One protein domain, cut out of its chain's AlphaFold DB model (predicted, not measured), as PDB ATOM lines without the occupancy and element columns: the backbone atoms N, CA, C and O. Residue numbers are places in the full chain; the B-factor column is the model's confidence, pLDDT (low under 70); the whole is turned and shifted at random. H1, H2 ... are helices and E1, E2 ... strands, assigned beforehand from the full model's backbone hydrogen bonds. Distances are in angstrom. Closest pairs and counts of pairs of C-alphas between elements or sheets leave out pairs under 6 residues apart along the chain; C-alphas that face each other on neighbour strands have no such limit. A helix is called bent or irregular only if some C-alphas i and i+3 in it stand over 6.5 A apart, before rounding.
ATOM      1  N   SER A  23      -2.594  88.206  33.521       39.81
ATOM      2  CA  SER A  23      -2.350  88.563  32.139       39.81
ATOM      3  C   SER A  23      -3.714  88.989  31.633       39.81
ATOM      4  O   SER A  23      -4.709  88.296  31.872       39.81
ATOM      5  N   ALA A  24      -3.771  90.125  30.957       44.91
ATOM      6  CA  ALA A  24      -4.880  90.425  30.081       44.91
ATOM      7  C   ALA A  24      -4.880  89.386  28.935       44.91
ATOM      8  O   ALA A  24      -4.674  89.709  27.775       44.91
ATOM      9  N   LYS A  25      -5.144  88.105  29.243       45.06
ATOM     10  CA  LYS A  25      -5.560  87.085  28.272       45.06
ATOM     11  C   LYS A  25      -6.916  87.446  27.665       45.06
ATOM     12  O   LYS A  25      -7.368  86.776  26.735       45.06
ATOM     13  N   ALA A  26      -7.564  88.499  28.166       55.50
ATOM     14  CA  ALA A  26      -8.681  89.149  27.519       55.50
ATOM     15  C   ALA A  26      -8.222  89.695  26.156       55.50
ATOM     16  O   ALA A  26      -7.603  90.748  26.032       55.50
ATOM     17  N   THR A  27      -8.488  88.906  25.118       58.12
ATOM     18  CA  THR A  27      -8.303  89.324  23.731       58.12
ATOM     19  C   THR A  27      -9.420  90.306  23.401       58.12
ATOM     20  O   THR A  27     -10.578  89.902  23.378       58.12
ATOM     21  N   PHE A  28      -9.070  91.560  23.131       61.59
ATOM     22  CA  PHE A  28      -9.972  92.555  22.548       61.59
ATOM     23  C   PHE A  28      -9.541  92.772  21.094       61.59
ATOM     24  O   PHE A  28      -8.350  92.738  20.788       61.59
ATOM     25  N   GLY A  29     -10.488  92.905  20.168       63.12
ATOM     26  CA  GLY A  29     -10.229  92.799  18.732       63.12
ATOM     27  C   GLY A  29      -9.456  91.518  18.369       63.12
ATOM     28  O   GLY A  29      -9.839  90.398  18.721       63.12
ATOM     29  N   SER A  30      -8.338  91.690  17.663       71.56
ATOM     30  CA  SER A  30      -7.303  90.667  17.441       71.56
ATOM     31  C   SER A  30      -6.049  90.878  18.301       71.56
ATOM     32  O   SER A  30      -5.074  90.145  18.135       71.56
ATOM     33  N   TRP A  31      -6.056  91.866  19.200       86.12
ATOM     34  CA  TRP A  31      -4.888  92.269  19.976       86.12
ATOM     35  C   TRP A  31      -4.797  91.511  21.301       86.12
ATOM     36  O   TRP A  31      -5.786  91.349  22.021       86.12
ATOM     37  N   LYS A  32      -3.589  91.036  21.615       83.50
ATOM     38  CA  LYS A  32      -3.296  90.237  22.818       83.50
ATOM     39  C   LYS A  32      -2.115  90.755  23.635       83.50
ATOM     40  O   LYS A  32      -1.910  90.280  24.740       83.50
ATOM     41  N   LYS A  33      -1.353  91.707  23.094       89.50
ATOM     42  CA  LYS A  33      -0.072  92.172  23.640       89.50
ATOM     43  C   LYS A  33      -0.227  93.442  24.471       89.50
ATOM     44  O   LYS A  33       0.586  94.354  24.383       89.50
ATOM     45  N   TRP A  34      -1.318  93.541  25.228       89.31
ATOM     46  CA  TRP A  34      -1.622  94.738  26.015       89.31
ATOM     47  C   TRP A  34      -0.565  95.009  27.092       89.31
ATOM     48  O   TRP A  34      -0.377  96.151  27.485       89.31
ATOM     49  N   ASP A  35       0.143  93.986  27.551       89.00
ATOM     50  CA  ASP A  35       1.287  94.066  28.465       89.00
ATOM     51  C   ASP A  35       2.610  94.460  27.787       89.00
ATOM     52  O   ASP A  35       3.605  94.671  28.475       89.00
ATOM     53  N   GLU A  36       2.622  94.622  26.462       91.50
ATOM     54  CA  GLU A  36       3.749  95.169  25.700       91.50
ATOM     55  C   GLU A  36       3.416  96.589  25.211       91.50
ATOM     56  O   GLU A  36       4.145  97.548  25.485       91.50
ATOM     57  N   SER A  37       2.294  96.731  24.497       94.19
ATOM     58  CA  SER A  37       1.909  97.955  23.791       94.19
ATOM     59  C   SER A  37       0.404  98.030  23.494       94.19
ATOM     60  O   SER A  37      -0.341  97.046  23.564       94.19
ATOM     61  N   LEU A  38      -0.057  99.232  23.150       93.88
ATOM     62  CA  LEU A  38      -1.373  99.455  22.566       93.88
ATOM     63  C   LEU A  38      -1.461  98.836  21.159       93.88
ATOM     64  O   LEU A  38      -0.438  98.690  20.481       93.88
ATOM     65  N   PRO A  39      -2.679  98.506  20.694       92.75
ATOM     66  CA  PRO A  39      -2.916  98.181  19.296       92.75
ATOM     67  C   PRO A  39      -2.426  99.297  18.358       92.75
ATOM     68  O   PRO A  39      -2.520 100.470  18.724       92.75
ATOM     69  N   PRO A  40      -1.988  98.960  17.132       91.38
ATOM     70  CA  PRO A  40      -1.665  99.945  16.102       91.38
ATOM     71  C   PRO A  40      -2.796 100.960  15.895       91.38
ATOM     72  O   PRO A  40      -3.974 100.584  15.903       91.38
ATOM     73  N   TRP A  41      -2.448 102.235  15.715       89.19
ATOM     74  CA  TRP A  41      -3.414 103.333  15.570       89.19
ATOM     75  C   TRP A  41      -4.306 103.200  14.327       89.19
ATOM     76  O   TRP A  41      -5.444 103.656  14.338       89.19
ATOM     77  N   ASP A  42      -3.835 102.509  13.288       89.38
ATOM     78  CA  ASP A  42      -4.559 102.210  12.045       89.38
ATOM     79  C   ASP A  42      -5.507 100.997  12.155       89.38
ATOM     80  O   ASP A  42      -6.161 100.597  11.187       89.38
ATOM     81  N   SER A  43      -5.615 100.384  13.337       91.38
ATOM     82  CA  SER A  43      -6.506  99.248  13.544       91.38
ATOM     83  C   SER A  43      -7.978  99.637  13.384       91.38
ATOM     84  O   SER A  43      -8.502 100.478  14.111       91.38
ATOM     85  N   LYS A  44      -8.703  98.904  12.531       91.69
ATOM     86  CA  LYS A  44     -10.152  99.083  12.301       91.69
ATOM     87  C   LYS A  44     -11.056  98.893  13.531       91.69
ATOM     88  O   LYS A  44     -12.261  99.091  13.429       91.69
ATOM     89  N   TYR A  45     -10.514  98.402  14.647       92.00
ATOM     90  CA  TYR A  45     -11.271  98.178  15.884       92.00
ATOM     91  C   TYR A  45     -11.241  99.384  16.828       92.00
ATOM     92  O   TYR A  45     -11.921  99.350  17.857       92.00
ATOM     93  N   TRP A  46     -10.477 100.430  16.497       92.75
ATOM     94  CA  TRP A  46     -10.574 101.712  17.178       92.75
ATOM     95  C   TRP A  46     -11.889 102.406  16.843       92.75
ATOM     96  O   TRP A  46     -12.345 102.423  15.703       92.75
ATOM     97  N   SER A  47     -12.487 103.003  17.864       91.25
ATOM     98  CA  SER A  47     -13.650 103.863  17.740       91.25
ATOM     99  C   SER A  47     -13.475 105.077  18.636       91.25
ATOM    100  O   SER A  47     -13.034 104.961  19.779       91.25
ATOM    101  N   TRP A  48     -13.823 106.246  18.120       89.38
ATOM    102  CA  TRP A  48     -13.774 107.489  18.871       89.38
ATOM    103  C   TRP A  48     -14.976 107.593  19.800       89.38
ATOM    104  O   TRP A  48     -16.111 107.389  19.379       89.38
ATOM    105  N   ILE A  49     -14.719 107.903  21.069       85.19
ATOM    106  CA  ILE A  49     -15.766 108.169  22.065       85.19
ATOM    107  C   ILE A  49     -16.068 109.667  22.106       85.19
ATOM    108  O   ILE A  49     -17.208 110.080  22.313       85.19
ATOM    109  N   ILE A  50     -15.033 110.485  21.923       77.62
ATOM    110  CA  ILE A  50     -15.146 111.938  21.919       77.62
ATOM    111  C   ILE A  50     -15.385 112.408  20.487       77.62
ATOM    112  O   ILE A  50     -14.541 112.235  19.611       77.62
ATOM    113  N   HIS A  51     -16.532 113.050  20.270       75.94
ATOM    114  CA  HIS A  51     -16.940 113.604  18.978       75.94
ATOM    115  C   HIS A  51     -16.819 115.136  18.956       75.94
ATOM    116  O   HIS A  51     -17.756 115.839  18.586       75.94
ATOM    117  N   ALA A  52     -15.673 115.660  19.394       71.31
ATOM    118  CA  ALA A  52     -15.332 117.075  19.258       71.31
ATOM    119  C   ALA A  52     -14.669 117.346  17.891       71.31
ATOM    120  O   ALA A  52     -14.063 116.427  17.326       71.31
ATOM    121  N   PRO A  53     -14.722 118.581  17.355       69.38
ATOM    122  CA  PRO A  53     -13.851 118.989  16.251       69.38
ATOM    123  C   PRO A  53     -12.382 118.690  16.600       69.38
ATOM    124  O   PRO A  53     -11.936 119.033  17.690       69.38
ATOM    125  N   GLY A  54     -11.660 117.982  15.726       71.88
ATOM    126  CA  GLY A  54     -10.289 117.507  15.992       71.88
ATOM    127  C   GLY A  54     -10.178 116.248  16.870       71.88
ATOM    128  O   GLY A  54      -9.089 115.709  17.014       71.88
ATOM    129  N   ARG A  55     -11.288 115.732  17.426       82.38
ATOM    130  CA  ARG A  55     -11.380 114.501  18.250       82.38
ATOM    131  C   ARG A  55     -10.575 114.495  19.561       82.38
ATOM    132  O   ARG A  55     -10.487 113.468  20.234       82.38
ATOM    133  N   HIS A  56     -10.096 115.656  19.987       81.25
ATOM    134  CA  HIS A  56      -9.433 115.873  21.268       81.25
ATOM    135  C   HIS A  56     -10.075 117.043  22.021       81.25
ATOM    136  O   HIS A  56     -10.721 117.909  21.430       81.25
ATOM    137  N   ILE A  57      -9.908 117.070  23.342       84.75
ATOM    138  CA  ILE A  57     -10.405 118.140  24.207       84.75
ATOM    139  C   ILE A  57      -9.211 118.812  24.890       84.75
ATOM    140  O   ILE A  57      -8.396 118.123  25.510       84.75
ATOM    141  N   PRO A  58      -9.098 120.148  24.800       86.31
ATOM    142  CA  PRO A  58      -8.066 120.879  25.507       86.31
ATOM    143  C   PRO A  58      -8.393 121.031  26.990       86.31
ATOM    144  O   PRO A  58      -9.503 121.405  27.364       86.31
ATOM    145  N   VAL A  59      -7.388 120.806  27.830       85.38
ATOM    146  CA  VAL A  59      -7.385 121.192  29.241       85.38
ATOM    147  C   VAL A  59      -6.651 122.513  29.348       85.38
ATOM    148  O   VAL A  59      -5.489 122.605  28.962       85.38
ATOM    149  N   GLN A  60      -7.339 123.546  29.821       83.31
ATOM    150  CA  GLN A  60      -6.848 124.922  29.816       83.31
ATOM    151  C   GLN A  60      -6.814 125.489  31.227       83.31
ATOM    152  O   GLN A  60      -7.635 125.125  32.072       83.31
ATOM    153  N   VAL A  61      -5.895 126.422  31.456       72.06
ATOM    154  CA  VAL A  61      -5.978 127.307  32.618       72.06
ATOM    155  C   VAL A  61      -7.158 128.256  32.409       72.06
ATOM    156  O   VAL A  61      -7.387 128.743  31.300       72.06
ATOM    157  N   LEU A  62      -7.904 128.546  33.476       65.00
ATOM    158  CA  LEU A  62      -8.896 129.620  33.476       65.00
ATOM    159  C   LEU A  62      -8.167 130.972  33.499       65.00
ATOM    160  O   LEU A  62      -8.029 131.601  34.544       65.00
ATOM    161  N   SER A  63      -7.660 131.396  32.344       60.34
ATOM    162  CA  SER A  63      -6.989 132.680  32.148       60.34
ATOM    163  C   SER A  63      -7.509 133.381  30.884       60.34
ATOM    164  O   SER A  63      -8.041 132.718  29.989       60.34
ATOM    165  N   PRO A  64      -7.333 134.711  30.755       54.75
ATOM    166  CA  PRO A  64      -7.737 135.452  29.556       54.75
ATOM    167  C   PRO A  64      -7.066 134.960  28.265       54.75
ATOM    168  O   PRO A  64      -7.589 135.187  27.179       54.75
ATOM    169  N   THR A  65      -5.910 134.297  28.377       64.00
ATOM    170  CA  THR A  65      -5.166 133.743  27.239       64.00
ATOM    171  C   THR A  65      -5.665 132.363  26.809       64.00
ATOM    172  O   THR A  65      -5.338 131.932  25.706       64.00
ATOM    173  N   GLY A  66      -6.452 131.662  27.640       67.75
ATOM    174  CA  GLY A  66      -6.959 130.319  27.331       67.75
ATOM    175  C   GLY A  66      -5.849 129.288  27.102       67.75
ATOM    176  O   GLY A  66      -5.996 128.377  26.284       67.75
ATOM    177  N   ASN A  67      -4.703 129.458  27.772       83.00
ATOM    178  CA  ASN A  67      -3.526 128.627  27.535       83.00
ATOM    179  C   ASN A  67      -3.838 127.151  27.814       83.00
ATOM    180  O   ASN A  67      -4.226 126.764  28.919       83.00
ATOM    181  N   VAL A  68      -3.635 126.322  26.791       85.31
ATOM    182  CA  VAL A  68      -3.800 124.871  26.870       85.31
ATOM    183  C   VAL A  68      -2.625 124.283  27.642       85.31
ATOM    184  O   VAL A  68      -1.476 124.450  27.236       85.31
ATOM    185  N   ILE A  69      -2.922 123.566  28.722       86.88
ATOM    186  CA  ILE A  69      -1.966 122.771  29.492       86.88
ATOM    187  C   ILE A  69      -1.643 121.512  28.680       86.88
ATOM    188  O   ILE A  69      -0.523 121.345  28.200       86.88
ATOM    189  N   PHE A  70      -2.648 120.669  28.446       88.19
ATOM    190  CA  PHE A  70      -2.536 119.433  27.672       88.19
ATOM    191  C   PHE A  70      -3.830 119.142  26.907       88.19
ATOM    192  O   PHE A  70      -4.861 119.778  27.130       88.19
ATOM    193  N   LEU A  71      -3.780 118.172  26.001       89.00
ATOM    194  CA  LEU A  71      -4.939 117.670  25.264       89.00
ATOM    195  C   LEU A  71      -5.236 116.234  25.701       89.00
ATOM    196  O   LEU A  71      -4.316 115.493  26.059       89.00
ATOM    197  N   TYR A  72      -6.498 115.816  25.640       89.38
ATOM    198  CA  TYR A  72      -6.843 114.401  25.764       89.38
ATOM    199  C   TYR A  72      -7.820 113.936  24.685       89.38
ATOM    200  O   TYR A  72      -8.688 114.684  24.236       89.38
ATOM    201  N   ALA A  73      -7.687 112.671  24.304       89.31
ATOM    202  CA  ALA A  73      -8.540 111.967  23.358       89.31
ATOM    203  C   ALA A  73      -9.131 110.720  24.020       89.31
ATOM    204  O   ALA A  73      -8.450 110.024  24.773       89.31
ATOM    205  N   GLY A  74     -10.402 110.431  23.740       89.25
ATOM    206  CA  GLY A  74     -11.118 109.278  24.283       89.25
ATOM    207  C   GLY A  74     -11.459 108.287  23.181       89.25
ATOM    208  O   GLY A  74     -12.203 108.619  22.255       89.25
ATOM    209  N   LEU A  75     -10.948 107.065  23.308       91.12
ATOM    210  CA  LEU A  75     -11.109 105.982  22.348       91.12
ATOM    211  C   LEU A  75     -11.668 104.720  23.010       91.12
ATOM    212  O   LEU A  75     -11.521 104.485  24.209       91.12
ATOM    213  N   ALA A  76     -12.290 103.876  22.199       90.69
ATOM    214  CA  ALA A  76     -12.677 102.519  22.533       90.69
ATOM    215  C   ALA A  76     -11.983 101.547  21.576       90.69
ATOM    216  O   ALA A  76     -12.031 101.743  20.363       90.69
ATOM    217  N   PHE A  77     -11.405 100.472  22.105       91.56
ATOM    218  CA  PHE A  77     -10.974  99.333  21.295       91.56
ATOM    219  C   PHE A  77     -11.986  98.198  21.418       91.56
ATOM    220  O   PHE A  77     -12.173  97.645  22.507       91.56
ATOM    221  N   LEU A  78     -12.672  97.877  20.324       89.50
ATOM    222  CA  LEU A  78     -13.819  96.964  20.324       89.50
ATOM    223  C   LEU A  78     -13.389  95.485  20.251       89.50
ATOM    224  O   LEU A  78     -12.443  95.129  19.545       89.50
ATOM    225  N   ASP A  79     -14.098  94.586  20.946       84.31
ATOM    226  CA  ASP A  79     -13.964  93.139  20.716       84.31
ATOM    227  C   ASP A  79     -14.512  92.790  19.324       84.31
ATOM    228  O   ASP A  79     -15.604  93.202  18.936       84.31
ATOM    229  N   LYS A  80     -13.749  92.000  18.560       83.56
ATOM    230  CA  LYS A  80     -14.128  91.593  17.199       83.56
ATOM    231  C   LYS A  80     -15.392  90.721  17.149       83.56
ATOM    232  O   LYS A  80     -15.986  90.589  16.087       83.56
ATOM    233  N   ARG A  81     -15.742  90.058  18.256       82.06
ATOM    234  CA  ARG A  81     -16.880  89.129  18.393       82.06
ATOM    235  C   ARG A  81     -18.101  89.800  19.013       82.06
ATOM    236  O   ARG A  81     -19.206  89.316  18.811       82.06
ATOM    237  N   ASP A  82     -17.898  90.858  19.792       79.94
ATOM    238  CA  ASP A  82     -18.959  91.554  20.518       79.94
ATOM    239  C   ASP A  82     -18.590  93.029  20.706       79.94
ATOM    240  O   ASP A  82     -17.847  93.384  21.619       79.94
ATOM    241  N   SER A  83     -19.150  93.907  19.875       76.06
ATOM    242  CA  SER A  83     -18.881  95.350  19.930       76.06
ATOM    243  C   SER A  83     -19.340  96.018  21.231       76.06
ATOM    244  O   SER A  83     -18.944  97.153  21.507       76.06
ATOM    245  N   LYS A  84     -20.142  95.336  22.061       77.94
ATOM    246  CA  LYS A  84     -20.496  95.819  23.404       77.94
ATOM    247  C   LYS A  84     -19.345  95.647  24.393       77.94
ATOM    248  O   LYS A  84     -19.296  96.368  25.389       77.94
ATOM    249  N   LYS A  85     -18.408  94.730  24.129       80.81
ATOM    250  CA  LYS A  85     -17.168  94.580  24.896       80.81
ATOM    251  C   LYS A  85     -16.098  95.479  24.302       80.81
ATOM    252  O   LYS A  85     -15.773  95.394  23.120       80.81
ATOM    253  N   ARG A  86     -15.533  96.337  25.142       86.12
ATOM    254  CA  ARG A  86     -14.533  97.317  24.727       86.12
ATOM    255  C   ARG A  86     -13.530  97.592  25.832       86.12
ATOM    256  O   ARG A  86     -13.867  97.496  27.010       86.12
ATOM    257  N   VAL A  87     -12.338  97.995  25.423       88.19
ATOM    258  CA  VAL A  87     -11.359  98.655  26.289       88.19
ATOM    259  C   VAL A  87     -11.535 100.151  26.106       88.19
ATOM    260  O   VAL A  87     -11.529 100.624  24.971       88.19
ATOM    261  N   LEU A  88     -11.723 100.890  27.196       88.38
ATOM    262  CA  LEU A  88     -11.721 102.352  27.142       88.38
ATOM    263  C   LEU A  88     -10.280 102.832  27.220       88.38
ATOM    264  O   LEU A  88      -9.544 102.370  28.085       88.38
ATOM    265  N   VAL A  89      -9.885 103.745  26.347       90.50
ATOM    266  CA  VAL A  89      -8.531 104.287  26.300       90.50
ATOM    267  C   VAL A  89      -8.611 105.802  26.312       90.50
ATOM    268  O   VAL A  89      -9.307 106.387  25.485       90.50
ATOM    269  N   ILE A  90      -7.906 106.441  27.243       90.56
ATOM    270  CA  ILE A  90      -7.628 107.876  27.156       90.56
ATOM    271  C   ILE A  90      -6.177 108.054  26.761       90.56
ATOM    272  O   ILE A  90      -5.298 107.453  27.378       90.56
ATOM    273  N   VAL A  91      -5.948 108.886  25.753       91.62
ATOM    274  CA  VAL A  91      -4.621 109.316  25.321       91.62
ATOM    275  C   VAL A  91      -4.431 110.770  25.731       91.62
ATOM    276  O   VAL A  91      -5.337 111.579  25.548       91.62
ATOM    277  N   TYR A  92      -3.267 111.084  26.290       91.06
ATOM    278  CA  TYR A  92      -2.870 112.422  26.712       91.06
ATOM    279  C   TYR A  92      -1.728 112.917  25.841       91.06
ATOM    280  O   TYR A  92      -0.769 112.184  25.576       91.06
ATOM    281  N   SER A  93      -1.830 114.176  25.454       91.06
ATOM    282  CA  SER A  93      -0.996 114.833  24.459       91.06
ATOM    283  C   SER A  93      -0.506 116.179  24.976       91.06
ATOM    284  O   SER A  93      -1.151 116.789  25.832       91.06
ATOM    285  N   SER A  94       0.625 116.661  24.463       88.25
ATOM    286  CA  SER A  94       1.129 117.990  24.827       88.25
ATOM    287  C   SER A  94       0.168 119.103  24.386       88.25
ATOM    288  O   SER A  94      -0.613 118.949  23.446       88.25
ATOM    289  N   GLY A  95       0.217 120.253  25.065       81.44
ATOM    290  CA  GLY A  95      -0.618 121.411  24.719       81.44
ATOM    291  C   GLY A  95      -0.123 122.228  23.516       81.44
ATOM    292  O   GLY A  95      -0.729 123.245  23.195       81.44
ATOM    293  N   THR A  96       0.983 121.830  22.877       74.81
ATOM    294  CA  THR A  96       1.619 122.545  21.748       74.81
ATOM    295  C   THR A  96       1.281 121.985  20.380       74.81
ATOM    296  O   THR A  96       1.715 122.535  19.372       74.81
ATOM    297  N   ALA A  97       0.611 120.843  20.337       65.62
ATOM    298  CA  ALA A  97       0.518 120.067  19.124       65.62
ATOM    299  C   ALA A  97      -0.569 120.627  18.187       65.62
ATOM    300  O   ALA A  97      -1.575 121.178  18.644       65.62
ATOM    301  N   ASP A  98      -0.324 120.535  16.878       64.44
ATOM    302  CA  ASP A  98      -1.203 121.111  15.862       64.44
ATOM    303  C   ASP A  98      -2.603 120.486  15.944       64.44
ATOM    304  O   ASP A  98      -2.749 119.261  15.984       64.44
ATOM    305  N   LYS A  99      -3.639 121.328  15.988       63.16
ATOM    306  CA  LYS A  99      -5.033 120.898  16.191       63.16
ATOM    307  C   LYS A  99      -5.594 120.135  14.988       63.16
ATOM    308  O   LYS A  99      -6.701 119.609  15.075       63.16
ATOM    309  N   GLU A 100      -4.859 120.089  13.878       63.88
ATOM    310  CA  GLU A 100      -5.270 119.391  12.659       63.88
ATOM    311  C   GLU A 100      -5.203 117.859  12.768       63.88
ATOM    312  O   GLU A 100      -5.931 117.169  12.051       63.88
ATOM    313  N   TYR A 101      -4.397 117.300  13.677       66.94
ATOM    314  CA  TYR A 101      -4.311 115.845  13.854       66.94
ATOM    315  C   TYR A 101      -5.364 115.316  14.833       66.94
ATOM    316  O   TYR A 101      -5.700 115.958  15.827       66.94
ATOM    317  N   GLU A 102      -5.834 114.086  14.593       75.44
ATOM    318  CA  GLU A 102      -6.835 113.450  15.461       75.44
ATOM    319  C   GLU A 102      -6.299 113.198  16.889       75.44
ATOM    320  O   GLU A 102      -7.025 113.386  17.863       75.44
ATOM    321  N   ILE A 103      -5.021 112.807  17.026       81.25
ATOM    322  CA  ILE A 103      -4.286 112.731  18.304       81.25
ATOM    323  C   ILE A 103      -2.908 113.371  18.100       81.25
ATOM    324  O   ILE A 103      -1.992 112.705  17.617       81.25
ATOM    325  N   PRO A 104      -2.733 114.655  18.428       86.00
ATOM    326  CA  PRO A 104      -1.487 115.347  18.131       86.00
ATOM    327  C   PRO A 104      -0.462 115.077  19.256       86.00
ATOM    328  O   PRO A 104      -0.808 115.162  20.428       86.00
ATOM    329  N   ASP A 105       0.783 114.708  18.933       88.06
ATOM    330  CA  ASP A 105       1.887 114.453  19.895       88.06
ATOM    331  C   ASP A 105       1.500 113.647  21.169       88.06
ATOM    332  O   ASP A 105       1.574 114.164  22.294       88.06
ATOM    333  N   PRO A 106       1.042 112.388  21.026       91.19
ATOM    334  CA  PRO A 106       0.645 111.558  22.159       91.19
ATOM    335  C   PRO A 106       1.834 111.226  23.072       91.19
ATOM    336  O   PRO A 106       2.889 110.787  22.617       91.19
ATOM    337  N   ARG A 107       1.644 111.381  24.387       93.06
ATOM    338  CA  ARG A 107       2.676 111.154  25.417       93.06
ATOM    339  C   ARG A 107       2.348 110.011  26.363       93.06
ATOM    340  O   ARG A 107       3.238 109.250  26.743       93.06
ATOM    341  N   PHE A 108       1.078 109.866  26.727       91.50
ATOM    342  CA  PHE A 108       0.628 108.845  27.670       91.50
ATOM    343  C   PHE A 108      -0.701 108.257  27.244       91.50
ATOM    344  O   PHE A 108      -1.507 108.924  26.601       91.50
ATOM    345  N   ALA A 109      -0.963 107.027  27.665       92.00
ATOM    346  CA  ALA A 109      -2.292 106.459  27.571       92.00
ATOM    347  C   ALA A 109      -2.634 105.619  28.795       92.00
ATOM    348  O   ALA A 109      -1.766 104.976  29.388       92.00
ATOM    349  N   ILE A 110      -3.918 105.597  29.127       90.56
ATOM    350  CA  ILE A 110      -4.494 104.691  30.116       90.56
ATOM    351  C   ILE A 110      -5.554 103.854  29.419       90.56
ATOM    352  O   ILE A 110      -6.461 104.411  28.803       90.56
ATOM    353  N   ALA A 111      -5.467 102.537  29.558       90.00
ATOM    354  CA  ALA A 111      -6.461 101.586  29.087       90.00
ATOM    355  C   ALA A 111      -7.198 100.949  30.274       90.00
ATOM    356  O   ALA A 111      -6.564 100.434  31.194       90.00
ATOM    357  N   ALA A 112      -8.530 100.963  30.241       86.44
ATOM    358  CA  ALA A 112      -9.400 100.360  31.243       86.44
ATOM    359  C   ALA A 112     -10.162  99.162  30.668       86.44
ATOM    360  O   ALA A 112     -11.033  99.296  29.796       86.44
ATOM    361  N   PHE A 113      -9.846  97.990  31.209       84.75
ATOM    362  CA  PHE A 113     -10.392  96.703  30.817       84.75
ATOM    363  C   PHE A 113     -11.473  96.269  31.808       84.75
ATOM    364  O   PHE A 113     -11.216  96.221  33.016       84.75
ATOM    365  N   PRO A 114     -12.655  95.869  31.324       75.12
ATOM    366  CA  PRO A 114     -13.633  95.209  32.169       75.12
ATOM    367  C   PRO A 114     -13.172  93.763  32.402       75.12
ATOM    368  O   PRO A 114     -13.157  92.971  31.460       75.12
ATOM    369  N   LEU A 115     -12.767  93.413  33.629       62.84
ATOM    370  CA  LEU A 115     -12.219  92.081  33.939       62.84
ATOM    371  C   LEU A 115     -13.269  91.014  34.280       62.84
ATOM    372  O   LEU A 115     -12.899  89.850  34.303       62.84
ATOM    373  N   GLU A 116     -14.533  91.413  34.473       62.78
ATOM    374  CA  GLU A 116     -15.712  90.657  34.953       62.78
ATOM    375  C   GLU A 116     -16.201  91.203  36.302       62.78
ATOM    376  O   GLU A 116     -15.411  91.331  37.224       62.78
ATOM    377  N   LYS A 117     -17.503  91.554  36.345       61.34
ATOM    378  CA  LYS A 117     -18.439  91.998  37.417       61.34
ATOM    379  C   LYS A 117     -17.960  92.746  38.678       61.34
ATOM    380  O   LYS A 117     -18.798  93.434  39.261       61.34
ATOM    381  N   GLU A 118     -16.708  92.647  39.109       69.94
ATOM    382  CA  GLU A 118     -16.215  93.120  40.409       69.94
ATOM    383  C   GLU A 118     -14.942  93.975  40.338       69.94
ATOM    384  O   GLU A 118     -14.674  94.694  41.293       69.94
ATOM    385  N   GLU A 119     -14.199  93.995  39.227       76.75
ATOM    386  CA  GLU A 119     -13.014  94.857  39.088       76.75
ATOM    387  C   GLU A 119     -12.768  95.366  37.655       76.75
ATOM    388  O   GLU A 119     -13.171  94.762  36.653       76.75
ATOM    389  N   VAL A 120     -12.064  96.497  37.567       79.69
ATOM    390  CA  VAL A 120     -11.492  97.067  36.342       79.69
ATOM    391  C   VAL A 120      -9.976  96.927  36.416       79.69
ATOM    392  O   VAL A 120      -9.359  97.350  37.393       79.69
ATOM    393  N   LEU A 121      -9.361  96.371  35.375       83.44
ATOM    394  CA  LEU A 121      -7.910  96.443  35.205       83.44
ATOM    395  C   LEU A 121      -7.568  97.731  34.481       83.44
ATOM    396  O   LEU A 121      -8.127  98.019  33.426       83.44
ATOM    397  N   ILE A 122      -6.617  98.464  35.031       85.62
ATOM    398  CA  ILE A 122      -6.039  99.640  34.413       85.62
ATOM    399  C   ILE A 122      -4.617  99.315  33.982       85.62
ATOM    400  O   ILE A 122      -3.866  98.684  34.725       85.62
ATOM    401  N   MET A 123      -4.257  99.738  32.776       88.94
ATOM    402  CA  MET A 123      -2.901  99.651  32.244       88.94
ATOM    403  C   MET A 123      -2.469 101.022  31.740       88.94
ATOM    404  O   MET A 123      -3.240 101.699  31.060       88.94
ATOM    405  N   ALA A 124      -1.243 101.414  32.062       90.25
ATOM    406  CA  ALA A 124      -0.647 102.673  31.654       90.25
ATOM    407  C   ALA A 124       0.499 102.455  30.661       90.25
ATOM    408  O   ALA A 124       1.292 101.511  30.775       90.25
ATOM    409  N   TYR A 125       0.579 103.366  29.695       92.94
ATOM    410  CA  TYR A 125       1.546 103.345  28.606       92.94
ATOM    411  C   TYR A 125       2.216 104.705  28.465       92.94
ATOM    412  O   TYR A 125       1.557 105.744  28.560       92.94
ATOM    413  N   LYS A 126       3.518 104.691  28.186       93.75
ATOM    414  CA  LYS A 126       4.258 105.852  27.687       93.75
ATOM    415  C   LYS A 126       4.297 105.778  26.166       93.75
ATOM    416  O   LYS A 126       4.425 104.680  25.629       93.75
ATOM    417  N   ILE A 127       4.173 106.906  25.483       93.06
ATOM    418  CA  ILE A 127       4.180 106.980  24.022       93.06
ATOM    419  C   ILE A 127       5.347 107.866  23.590       93.06
ATOM    420  O   ILE A 127       5.477 109.008  24.028       93.06
ATOM    421  N   GLU A 128       6.224 107.305  22.763       89.50
ATOM    422  CA  GLU A 128       7.400 107.980  22.214       89.50
ATOM    423  C   GLU A 128       7.532 107.599  20.740       89.50
ATOM    424  O   GLU A 128       7.555 106.411  20.414       89.50
ATOM    425  N   ASN A 129       7.634 108.590  19.847       85.75
ATOM    426  CA  ASN A 129       7.736 108.371  18.397       85.75
ATOM    427  C   ASN A 129       6.652 107.399  17.882       85.75
ATOM    428  O   ASN A 129       6.963 106.384  17.258       85.75
ATOM    429  N   ASP A 130       5.397 107.659  18.267       82.75
ATOM    430  CA  ASP A 130       4.195 106.858  17.970       82.75
ATOM    431  C   ASP A 130       4.192 105.415  18.493       82.75
ATOM    432  O   ASP A 130       3.247 104.657  18.255       82.75
ATOM    433  N   LYS A 131       5.209 105.025  19.267       89.25
ATOM    434  CA  LYS A 131       5.309 103.703  19.881       89.25
ATOM    435  C   LYS A 131       4.901 103.779  21.340       89.25
ATOM    436  O   LYS A 131       5.561 104.409  22.163       89.25
ATOM    437  N   SER A 132       3.820 103.084  21.671       94.62
ATOM    438  CA  SER A 132       3.413 102.884  23.058       94.62
ATOM    439  C   SER A 132       4.244 101.785  23.722       94.62
ATOM    440  O   SER A 132       4.441 100.724  23.124       94.62
ATOM    441  N   LYS A 133       4.633 101.993  24.977       94.38
ATOM    442  CA  LYS A 133       5.287 101.008  25.834       94.38
ATOM    443  C   LYS A 133       4.550 100.913  27.163       94.38
ATOM    444  O   LYS A 133       4.394 101.918  27.860       94.38
ATOM    445  N   PHE A 134       4.102  99.710  27.500       92.88
ATOM    446  CA  PHE A 134       3.517  99.405  28.803       92.88
ATOM    447  C   PHE A 134       4.530  99.659  29.928       92.88
ATOM    448  O   PHE A 134       5.713  99.337  29.780       92.88
ATOM    449  N   PHE A 135       4.073 100.213  31.052       90.31
ATOM    450  CA  PHE A 135       4.939 100.382  32.223       90.31
ATOM    451  C   PHE A 135       4.279 100.078  33.570       90.31
ATOM    452  O   PHE A 135       4.992  99.756  34.514       90.31
ATOM    453  N   GLU A 136       2.951 100.135  33.688       89.06
ATOM    454  CA  GLU A 136       2.283  99.880  34.965       89.06
ATOM    455  C   GLU A 136       0.867  99.343  34.772       89.06
ATOM    456  O   GLU A 136       0.158  99.740  33.844       89.06
ATOM    457  N   LYS A 137       0.431  98.455  35.672       87.81
ATOM    458  CA  LYS A 137      -0.963  98.019  35.768       87.81
ATOM    459  C   LYS A 137      -1.435  97.971  37.212       87.81
ATOM    460  O   LYS A 137      -0.669  97.614  38.102       87.81
ATOM    461  N   TRP A 138      -2.716  98.236  37.421       83.31
ATOM    462  CA  TRP A 138      -3.366  98.103  38.722       83.31
ATOM    463  C   TRP A 138      -4.831  97.711  38.555       83.31
ATOM    464  O   TRP A 138      -5.413  97.839  37.479       83.31
ATOM    465  N   LYS A 139      -5.431  97.190  39.623       80.38
ATOM    466  CA  LYS A 139      -6.831  96.762  39.650       80.38
ATOM    467  C   LYS A 139      -7.632  97.702  40.531       80.38
ATOM    468  O   LYS A 139      -7.163  98.106  41.590       80.38
ATOM    469  N   ILE A 140      -8.840  98.025  40.093       74.94
ATOM    470  CA  ILE A 140      -9.780  98.857  40.835       74.94
ATOM    471  C   ILE A 140     -11.051  98.038  41.059       74.94
ATOM    472  O   ILE A 140     -11.725  97.715  40.079       74.94
ATOM    473  N   PRO A 141     -11.402  97.694  42.309       74.25
ATOM    474  CA  PRO A 141     -12.660  97.016  42.582       74.25
ATOM    475  C   PRO A 141     -13.845  97.950  42.290       74.25
ATOM    476  O   PRO A 141     -13.797  99.148  42.585       74.25
ATOM    477  N   PHE A 142     -14.930  97.408  41.742       70.38
ATOM    478  CA  PHE A 142     -16.207  98.102  41.650       70.38
ATOM    479  C   PHE A 142     -16.773  98.269  43.064       70.38
ATOM    480  O   PHE A 142     -17.275  97.317  43.658       70.38
ATOM    481  N   LYS A 143     -16.706  99.489  43.598       62.47
ATOM    482  CA  LYS A 143     -17.533  99.904  44.732       62.47
ATOM    483  C   LYS A 143     -18.794 100.565  44.186       62.47
ATOM    484  O   LYS A 143     -18.708 101.371  43.259       62.47
ATOM    485  N   ASP A 144     -19.956 100.198  44.716       58.31
ATOM    486  CA  ASP A 144     -21.228 100.763  44.267       58.31
ATOM    487  C   ASP A 144     -21.223 102.292  44.467       58.31
ATOM    488  O   ASP A 144     -21.034 102.783  45.576       58.31
ATOM    489  N   ASN A 145     -21.420 103.037  43.372       54.69
ATOM    490  CA  ASN A 145     -21.563 104.498  43.316       54.69
ATOM    491  C   ASN A 145     -20.393 105.362  43.839       54.69
ATOM    492  O   ASN A 145     -20.578 106.566  44.031       54.69
ATOM    493  N   GLU A 146     -19.182 104.823  44.005       55.03
ATOM    494  CA  GLU A 146     -18.009 105.632  44.364       55.03
ATOM    495  C   GLU A 146     -17.117 105.924  43.149       55.03
ATOM    496  O   GLU A 146     -16.691 105.032  42.413       55.03
ATOM    497  N   SER A 147     -16.770 107.202  42.958       52.00
ATOM    498  CA  SER A 147     -15.664 107.582  42.077       52.00
ATOM    499  C   SER A 147     -14.362 107.098  42.713       52.00
ATOM    500  O   SER A 147     -13.789 107.787  43.557       52.00
ATOM    501  N   VAL A 148     -13.892 105.915  42.318       53.03
ATOM    502  CA  VAL A 148     -12.625 105.373  42.808       53.03
ATOM    503  C   VAL A 148     -11.476 106.025  42.047       53.03
ATOM    504  O   VAL A 148     -10.960 105.520  41.052       53.03
ATOM    505  N   ILE A 149     -11.049 107.175  42.556       51.41
ATOM    506  CA  ILE A 149      -9.658 107.588  42.391       51.41
ATOM    507  C   ILE A 149      -8.846 106.557  43.185       51.41
ATOM    508  O   ILE A 149      -9.226 106.275  44.326       51.41
ATOM    509  N   PRO A 150      -7.748 106.000  42.657       52.81
ATOM    510  CA  PRO A 150      -6.748 105.359  43.496       52.81
ATOM    511  C   PRO A 150      -6.161 106.447  44.419       52.81
ATOM    512  O   PRO A 150      -5.143 107.057  44.119       52.81
ATOM    513  N   LYS A 151      -6.886 106.802  45.490       47.34
ATOM    514  CA  LYS A 151      -6.565 107.932  46.377       47.34
ATOM    515  C   LYS A 151      -5.266 107.683  47.143       47.34
ATOM    516  O   LYS A 151      -4.555 108.634  47.429       47.34
ATOM    517  N   ASP A 152      -4.937 106.407  47.346       48.62
ATOM    518  CA  ASP A 152      -3.810 105.961  48.170       48.62
ATOM    519  C   ASP A 152      -2.822 105.067  47.414       48.62
ATOM    520  O   ASP A 152      -1.979 104.409  48.018       48.62
ATOM    521  N   THR A 153      -2.929 104.981  46.089       53.84
ATOM    522  CA  THR A 153      -1.952 104.226  45.301       53.84
ATOM    523  C   THR A 153      -0.973 105.232  44.732       53.84
ATOM    524  O   THR A 153      -1.279 105.943  43.778       53.84
ATOM    525  N   ASP A 154       0.186 105.321  45.379       63.94
ATOM    526  CA  ASP A 154       1.366 106.041  44.907       63.94
ATOM    527  C   ASP A 154       1.896 105.335  43.644       63.94
ATOM    528  O   ASP A 154       2.893 104.613  43.661       63.94
ATOM    529  N   THR A 155       1.111 105.410  42.565       75.38
ATOM    530  CA  THR A 155       1.395 104.737  41.301       75.38
ATOM    531  C   THR A 155       2.518 105.451  40.580       75.38
ATOM    532  O   THR A 155       2.656 106.680  40.624       75.38
ATOM    533  N   GLN A 156       3.290 104.677  39.827       83.06
ATOM    534  CA  GLN A 156       4.305 105.241  38.952       83.06
ATOM    535  C   GLN A 156       3.663 106.182  37.918       83.06
ATOM    536  O   GLN A 156       4.227 107.226  37.595       83.06
ATOM    537  N   PHE A 157       2.454 105.860  37.457       82.88
ATOM    538  CA  PHE A 157       1.642 106.681  36.574       82.88
ATOM    539  C   PHE A 157       1.324 108.033  37.209       82.88
ATOM    540  O   PHE A 157       1.562 109.046  36.561       82.88
ATOM    541  N   LYS A 158       0.844 108.086  38.462       80.81
ATOM    542  CA  LYS A 158       0.520 109.359  39.126       80.81
ATOM    543  C   LYS A 158       1.746 110.262  39.194       80.81
ATOM    544  O   LYS A 158       1.640 111.446  38.875       80.81
ATOM    545  N   LYS A 159       2.904 109.704  39.557       84.44
ATOM    546  CA  LYS A 159       4.161 110.455  39.615       84.44
ATOM    547  C   LYS A 159       4.565 110.989  38.238       84.44
ATOM    548  O   LYS A 159       4.710 112.196  38.076       84.44
ATOM    549  N   ILE A 160       4.660 110.110  37.239       86.62
ATOM    550  CA  ILE A 160       5.074 110.477  35.875       86.62
ATOM    551  C   ILE A 160       4.094 111.478  35.248       86.62
ATOM    552  O   ILE A 160       4.504 112.438  34.599       86.62
ATOM    553  N   PHE A 161       2.792 111.275  35.440       86.94
ATOM    554  CA  PHE A 161       1.770 112.165  34.904       86.94
ATOM    555  C   PHE A 161       1.772 113.529  35.605       86.94
ATOM    556  O   PHE A 161       1.564 114.548  34.952       86.94
ATOM    557  N   SER A 162       2.062 113.577  36.908       86.50
ATOM    558  CA  SER A 162       2.220 114.852  37.621       86.50
ATOM    559  C   SER A 162       3.437 115.623  37.113       86.50
ATOM    560  O   SER A 162       3.320 116.815  36.846       86.50
ATOM    561  N   GLU A 163       4.572 114.950  36.900       88.31
ATOM    562  CA  GLU A 163       5.760 115.545  36.267       88.31
ATOM    563  C   GLU A 163       5.445 116.054  34.849       88.31
ATOM    564  O   GLU A 163       5.876 117.139  34.457       88.31
ATOM    565  N   PHE A 164       4.623 115.321  34.089       89.00
ATOM    566  CA  PHE A 164       4.130 115.784  32.795       89.00
ATOM    567  C   PHE A 164       3.286 117.060  32.915       89.00
ATOM    568  O   PHE A 164       3.573 118.021  32.202       89.00
ATOM    569  N   ILE A 165       2.302 117.114  33.819       87.50
ATOM    570  CA  ILE A 165       1.490 118.321  34.053       87.50
ATOM    571  C   ILE A 165       2.393 119.504  34.416       87.50
ATOM    572  O   ILE A 165       2.261 120.562  33.806       87.50
ATOM    573  N   VAL A 166       3.343 119.311  35.338       88.19
ATOM    574  CA  VAL A 166       4.330 120.333  35.727       88.19
ATOM    575  C   VAL A 166       5.061 120.862  34.495       88.19
ATOM    576  O   VAL A 166       5.023 122.063  34.245       88.19
ATOM    577  N   SER A 167       5.613 119.976  33.658       89.25
ATOM    578  CA  SER A 167       6.323 120.384  32.433       89.25
ATOM    579  C   SER A 167       5.443 121.192  31.469       89.25
ATOM    580  O   SER A 167       5.905 122.123  30.810       89.25
ATOM    581  N   GLN A 168       4.151 120.856  31.381       88.31
ATOM    582  CA  GLN A 168       3.210 121.568  30.522       88.31
ATOM    583  C   GLN A 168       2.810 122.930  31.091       88.31
ATOM    584  O   GLN A 168       2.559 123.853  30.317       88.31
ATOM    585  N   MET A 169       2.752 123.060  32.414       86.50
ATOM    586  CA  MET A 169       2.463 124.314  33.107       86.50
ATOM    587  C   MET A 169       3.654 125.276  33.061       86.50
ATOM    588  O   MET A 169       3.478 126.447  32.733       86.50
ATOM    589  N   GLU A 170       4.872 124.773  33.276       87.81
ATOM    590  CA  GLU A 170       6.112 125.548  33.120       87.81
ATOM    591  C   GLU A 170       6.236 126.129  31.708       87.81
ATOM    592  O   GLU A 170       6.573 127.302  31.538       87.81
ATOM    593  N   ARG A 171       5.878 125.338  30.689       87.00
ATOM    594  CA  ARG A 171       5.855 125.764  29.283       87.00
ATOM    595  C   ARG A 171       4.946 126.969  29.032       87.00
ATOM    596  O   ARG A 171       5.251 127.780  28.164       87.00
ATOM    597  N   ILE A 172       3.820 127.063  29.735       86.56
ATOM    598  CA  ILE A 172       2.877 128.188  29.611       86.56
ATOM    599  C   ILE A 172       3.114 129.272  30.668       86.56
ATOM    600  O   ILE A 172       2.282 130.166  30.805       86.56
ATOM    601  N   HIS A 173       4.242 129.200  31.386       86.06
ATOM    602  CA  HIS A 173       4.639 130.118  32.455       86.06
ATOM    603  C   HIS A 173       3.625 130.213  33.608       86.06
ATOM    604  O   HIS A 173       3.500 131.261  34.240       86.06
ATOM    605  N   GLU A 174       2.911 129.122  33.897       82.94
ATOM    606  CA  GLU A 174       1.969 129.051  35.015       82.94
ATOM    607  C   GLU A 174       2.697 128.664  36.311       82.94
ATOM    608  O   GLU A 174       3.385 127.643  36.364       82.94
ATOM    609  N   THR A 175       2.552 129.471  37.364       73.88
ATOM    610  CA  THR A 175       3.350 129.346  38.599       73.88
ATOM    611  C   THR A 175       2.658 128.562  39.715       73.88
ATOM    612  O   THR A 175       3.328 128.080  40.626       73.88
ATOM    613  N   ASP A 176       1.337 128.369  39.648       71.94
ATOM    614  CA  ASP A 176       0.540 127.717  40.707       71.94
ATOM    615  C   ASP A 176       0.474 126.174  40.580       71.94
ATOM    616  O   ASP A 176      -0.496 125.527  40.981       71.94
ATOM    617  N   VAL A 177       1.535 125.557  40.053       68.56
ATOM    618  CA  VAL A 177       1.593 124.157  39.588       68.56
ATOM    619  C   VAL A 177       1.097 123.126  40.613       68.56
ATOM    620  O   VAL A 177       0.327 122.225  40.273       68.56
ATOM    621  N   GLY A 178       1.482 123.273  41.884       66.12
ATOM    622  CA  GLY A 178       1.170 122.298  42.936       66.12
ATOM    623  C   GLY A 178      -0.322 122.149  43.257       66.12
ATOM    624  O   GLY A 178      -0.732 121.097  43.738       66.12
ATOM    625  N   LYS A 179      -1.156 123.160  42.975       66.75
ATOM    626  CA  LYS A 179      -2.614 123.073  43.194       66.75
ATOM    627  C   LYS A 179      -3.329 122.292  42.091       66.75
ATOM    628  O   LYS A 179      -4.407 121.748  42.330       66.75
ATOM    629  N   PHE A 180      -2.755 122.260  40.890       68.25
ATOM    630  CA  PHE A 180      -3.406 121.704  39.707       68.25
ATOM    631  C   PHE A 180      -3.074 120.232  39.485       68.25
ATOM    632  O   PHE A 180      -3.928 119.502  38.993       68.25
ATOM    633  N   THR A 181      -1.890 119.761  39.878       70.94
ATOM    634  CA  THR A 181      -1.469 118.370  39.632       70.94
ATOM    635  C   THR A 181      -2.465 117.350  40.192       70.94
ATOM    636  O   THR A 181      -2.942 116.505  39.443       70.94
ATOM    637  N   ASP A 182      -2.893 117.472  41.450       71.56
ATOM    638  CA  ASP A 182      -3.877 116.549  42.047       71.56
ATOM    639  C   ASP A 182      -5.295 116.668  41.450       71.56
ATOM    640  O   ASP A 182      -6.097 115.724  41.508       71.56
ATOM    641  N   GLN A 183      -5.638 117.828  40.886       73.12
ATOM    642  CA  GLN A 183      -6.926 118.048  40.223       73.12
ATOM    643  C   GLN A 183      -6.937 117.518  38.794       73.12
ATOM    644  O   GLN A 183      -7.993 117.122  38.324       73.12
ATOM    645  N   LEU A 184      -5.783 117.515  38.128       76.88
ATOM    646  CA  LEU A 184      -5.633 117.167  36.718       76.88
ATOM    647  C   LEU A 184      -5.187 115.717  36.492       76.88
ATOM    648  O   LEU A 184      -5.158 115.262  35.350       76.88
ATOM    649  N   VAL A 185      -4.842 114.979  37.553       74.69
ATOM    650  CA  VAL A 185      -4.564 113.541  37.457       74.69
ATOM    651  C   VAL A 185      -5.855 112.787  37.094       74.69
ATOM    652  O   VAL A 185      -6.867 112.956  37.779       74.69
ATOM    653  N   PRO A 186      -5.818 111.895  36.087       73.50
ATOM    654  CA  PRO A 186      -6.972 111.128  35.637       73.50
ATOM    655  C   PRO A 186      -7.650 110.324  36.739       73.50
ATOM    656  O   PRO A 186      -6.999 109.706  37.587       73.50
ATOM    657  N   ARG A 187      -8.982 110.269  36.686       71.44
ATOM    658  CA  ARG A 187      -9.817 109.617  37.700       71.44
ATOM    659  C   ARG A 187     -10.704 108.580  37.045       71.44
ATOM    660  O   ARG A 187     -11.440 108.882  36.115       71.44
ATOM    661  N   LEU A 188     -10.718 107.349  37.546       65.12
ATOM    662  CA  LEU A 188     -11.738 106.403  37.107       65.12
ATOM    663  C   LEU A 188     -13.041 106.705  37.857       65.12
ATOM    664  O   LEU A 188     -13.091 106.640  39.085       65.12
ATOM    665  N   GLN A 189     -14.108 107.023  37.124       65.25
ATOM    666  CA  GLN A 189     -15.448 107.065  37.691       65.25
ATOM    667  C   GLN A 189     -16.186 105.778  37.335       65.25
ATOM    668  O   GLN A 189     -16.567 105.524  36.191       65.25
ATOM    669  N   ILE A 190     -16.424 104.967  38.354       61.56
ATOM    670  CA  ILE A 190     -17.282 103.796  38.258       61.56
ATOM    671  C   ILE A 190     -18.696 104.253  38.615       61.56
ATOM    672  O   ILE A 190     -18.923 104.751  39.713       61.56
ATOM    673  N   LEU A 191     -19.644 104.113  37.686       58.44
ATOM    674  CA  LEU A 191     -21.052 104.417  37.956       58.44
ATOM    675  C   LEU A 191     -21.782 103.164  38.439       58.44
ATOM    676  O   LEU A 191     -22.558 103.230  39.380       58.44
ATOM    677  N   ASN A 192     -21.537 102.014  37.808       58.44
ATOM    678  CA  ASN A 192     -21.985 100.702  38.273       58.44
ATOM    679  C   ASN A 192     -21.227  99.575  37.545       58.44
ATOM    680  O   ASN A 192     -20.457  99.821  36.618       58.44
ATOM    681  N   LYS A 193     -21.516  98.317  37.905       57.38
ATOM    682  CA  LYS A 193     -20.906  97.100  37.326       57.38
ATOM    683  C   LYS A 193     -20.990  96.986  35.793       57.38
ATOM    684  O   LYS A 193     -20.274  96.183  35.203       57.38
ATOM    685  N   LYS A 194     -21.895  97.727  35.143       58.09
ATOM    686  CA  LYS A 194     -22.084  97.750  33.681       58.09
ATOM    687  C   LYS A 194     -21.606  99.053  33.032       58.09
ATOM    688  O   LYS A 194     -21.366  99.059  31.829       58.09
ATOM    689  N   ASN A 195     -21.454 100.123  33.810       62.12
ATOM    690  CA  ASN A 195     -21.155 101.468  33.335       62.12
ATOM    691  C   ASN A 195     -19.983 102.052  34.134       62.12
ATOM    692  O   ASN A 195     -20.134 102.444  35.291       62.12
ATOM    693  N   TYR A 196     -18.821 102.157  33.501       63.88
ATOM    694  CA  TYR A 196     -17.673 102.894  34.022       63.88
ATOM    695  C   TYR A 196     -17.149 103.845  32.947       63.88
ATOM    696  O   TYR A 196     -17.300 103.592  31.748       63.88
ATOM    697  N   LEU A 197     -16.557 104.948  33.387       66.69
ATOM    698  CA  LEU A 197     -15.951 105.968  32.547       66.69
ATOM    699  C   LEU A 197     -14.595 106.338  33.150       66.69
ATOM    700  O   LEU A 197     -14.461 106.484  34.364       66.69
ATOM    701  N   ILE A 198     -13.585 106.529  32.311       64.75
ATOM    702  CA  ILE A 198     -12.381 107.233  32.742       64.75
ATOM    703  C   ILE A 198     -12.716 108.725  32.651       64.75
ATOM    704  O   ILE A 198     -13.019 109.220  31.567       64.75
ATOM    705  N   LYS A 199     -12.715 109.433  33.782       68.25
ATOM    706  CA  LYS A 199     -12.648 110.890  33.769       68.25
ATOM    707  C   LYS A 199     -11.202 111.298  33.487       68.25
ATOM    708  O   LYS A 199     -10.289 110.803  34.150       68.25
ATOM    709  N   PRO A 200     -10.986 112.195  32.526       60.12
ATOM    710  CA  PRO A 200      -9.652 112.666  32.180       60.12
ATOM    711  C   PRO A 200      -8.986 113.446  33.328       60.12
ATOM    712  O   PRO A 200      -7.762 113.505  33.348       60.12
TER     713      PRO A 200
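AT A GLANCE: This is residues 23 to 200 of the 201 residues of an uncharacterized protein of Candidatus Woesearchaeota archaeon (UniProt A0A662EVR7). A strongly twisted sheet of seven strands, E1 to E7, forms a wall, with helix H1 laid along one face and the small hairpin of E8 and E9 over another part of that face. Short H2 folds back from the end of H1 and leads into E8. The printed part has 178 residues, with two named helices and nine named strands; along the chain the seven strands of the large sheet come first, then the two helices, then the hairpin of E8 and E9; the large sheet is branched, E3 having E1, E2 and E4 as neighbours, its neighbour pairs are antiparallel, and the class is mixed, helices and strands. The whole is compact, with a radius of gyration of the C-alphas of 16.1 A and spans of 47 by 35 by 27 A.

IN THESE COORDINATES: Find C-alpha 68 at (-3.800, 124.871, 26.870); from there E3 runs 30.4 A to residue 78. E4 is residues 86 to 94, 25.9 A; E5 is 106 to 114, 23.9 A; E6 is 119 to 128, 29.6 A. E7, residues 131 to 141, is 29.7 A long and bends by 58 degrees at residue 135. E1, residues 46 to 48, and E2, residues 57 to 60, are short. H1 begins at C-alpha 156, (4.305, 105.241, 38.952), and runs 22.7 A to residue 171. H2 is residues 177 to 184, E8 187 to 192, and E9 195 to 199, ending at (-12.648, 110.890, 33.769).

HOW THE PARTS SIT: Begin at E3: E1 and E2 lie on one side of it, E4 on the other side. Look for N 47 and O 76 at 2.8 A for E1 and E3, and N 57 and O 72 at 2.8 A for E2 and E3. E2 to E7 form a meander, each strand the antiparallel neighbour of the one before: N 73 and O 91 are 2.9 A apart, N 90 and O 110 2.9 A, N 111 and O 123 2.8 A, and N 122 and O 138 2.8 A. H1 is on this sheet at a height of 8.8 A, over E3, E4 and E5, and runs along the strands, at 17 degrees to E4 on the local plane; the closest C-alphas of E3 and H1, Ile 69 and Gln 168, are 5.4 A apart. H2 is not on the sheet; it touches residues 162 to 169 of H1 alone, closest at the C-alphas of Ser 162 and Thr 181, 5.5 A, at a steep tilt of 53 degrees, opposite ways. The hairpin E8 and E9, with N 189 and O 197 at 2.8 A, makes a sandwich with the large sheet, two sheets face to face, 9.0 A centre to centre where they face each other; the closest C-alphas of E4 and E9 are Ile 90 and Ile 198, 7.4 A. In H1 every O i to N i+4 pair is within hydrogen-bond range, in H2 2 of 4; H2 is only just irregular, with C-alphas 179 and 182 6.7 A apart.

THE WHOLE: The C-alphas farthest apart, Arg 81 and Thr 175, are 49.3 A apart. The printed part has no cut; the links E4 to E5 and E7 to H1 are long. Residues 23 to 45 hold no named element. The mean pLDDT of the printed part is 77.9; look for values under 70 at, among others, residues 23 to 29, 143 to 154 and 188 to 200.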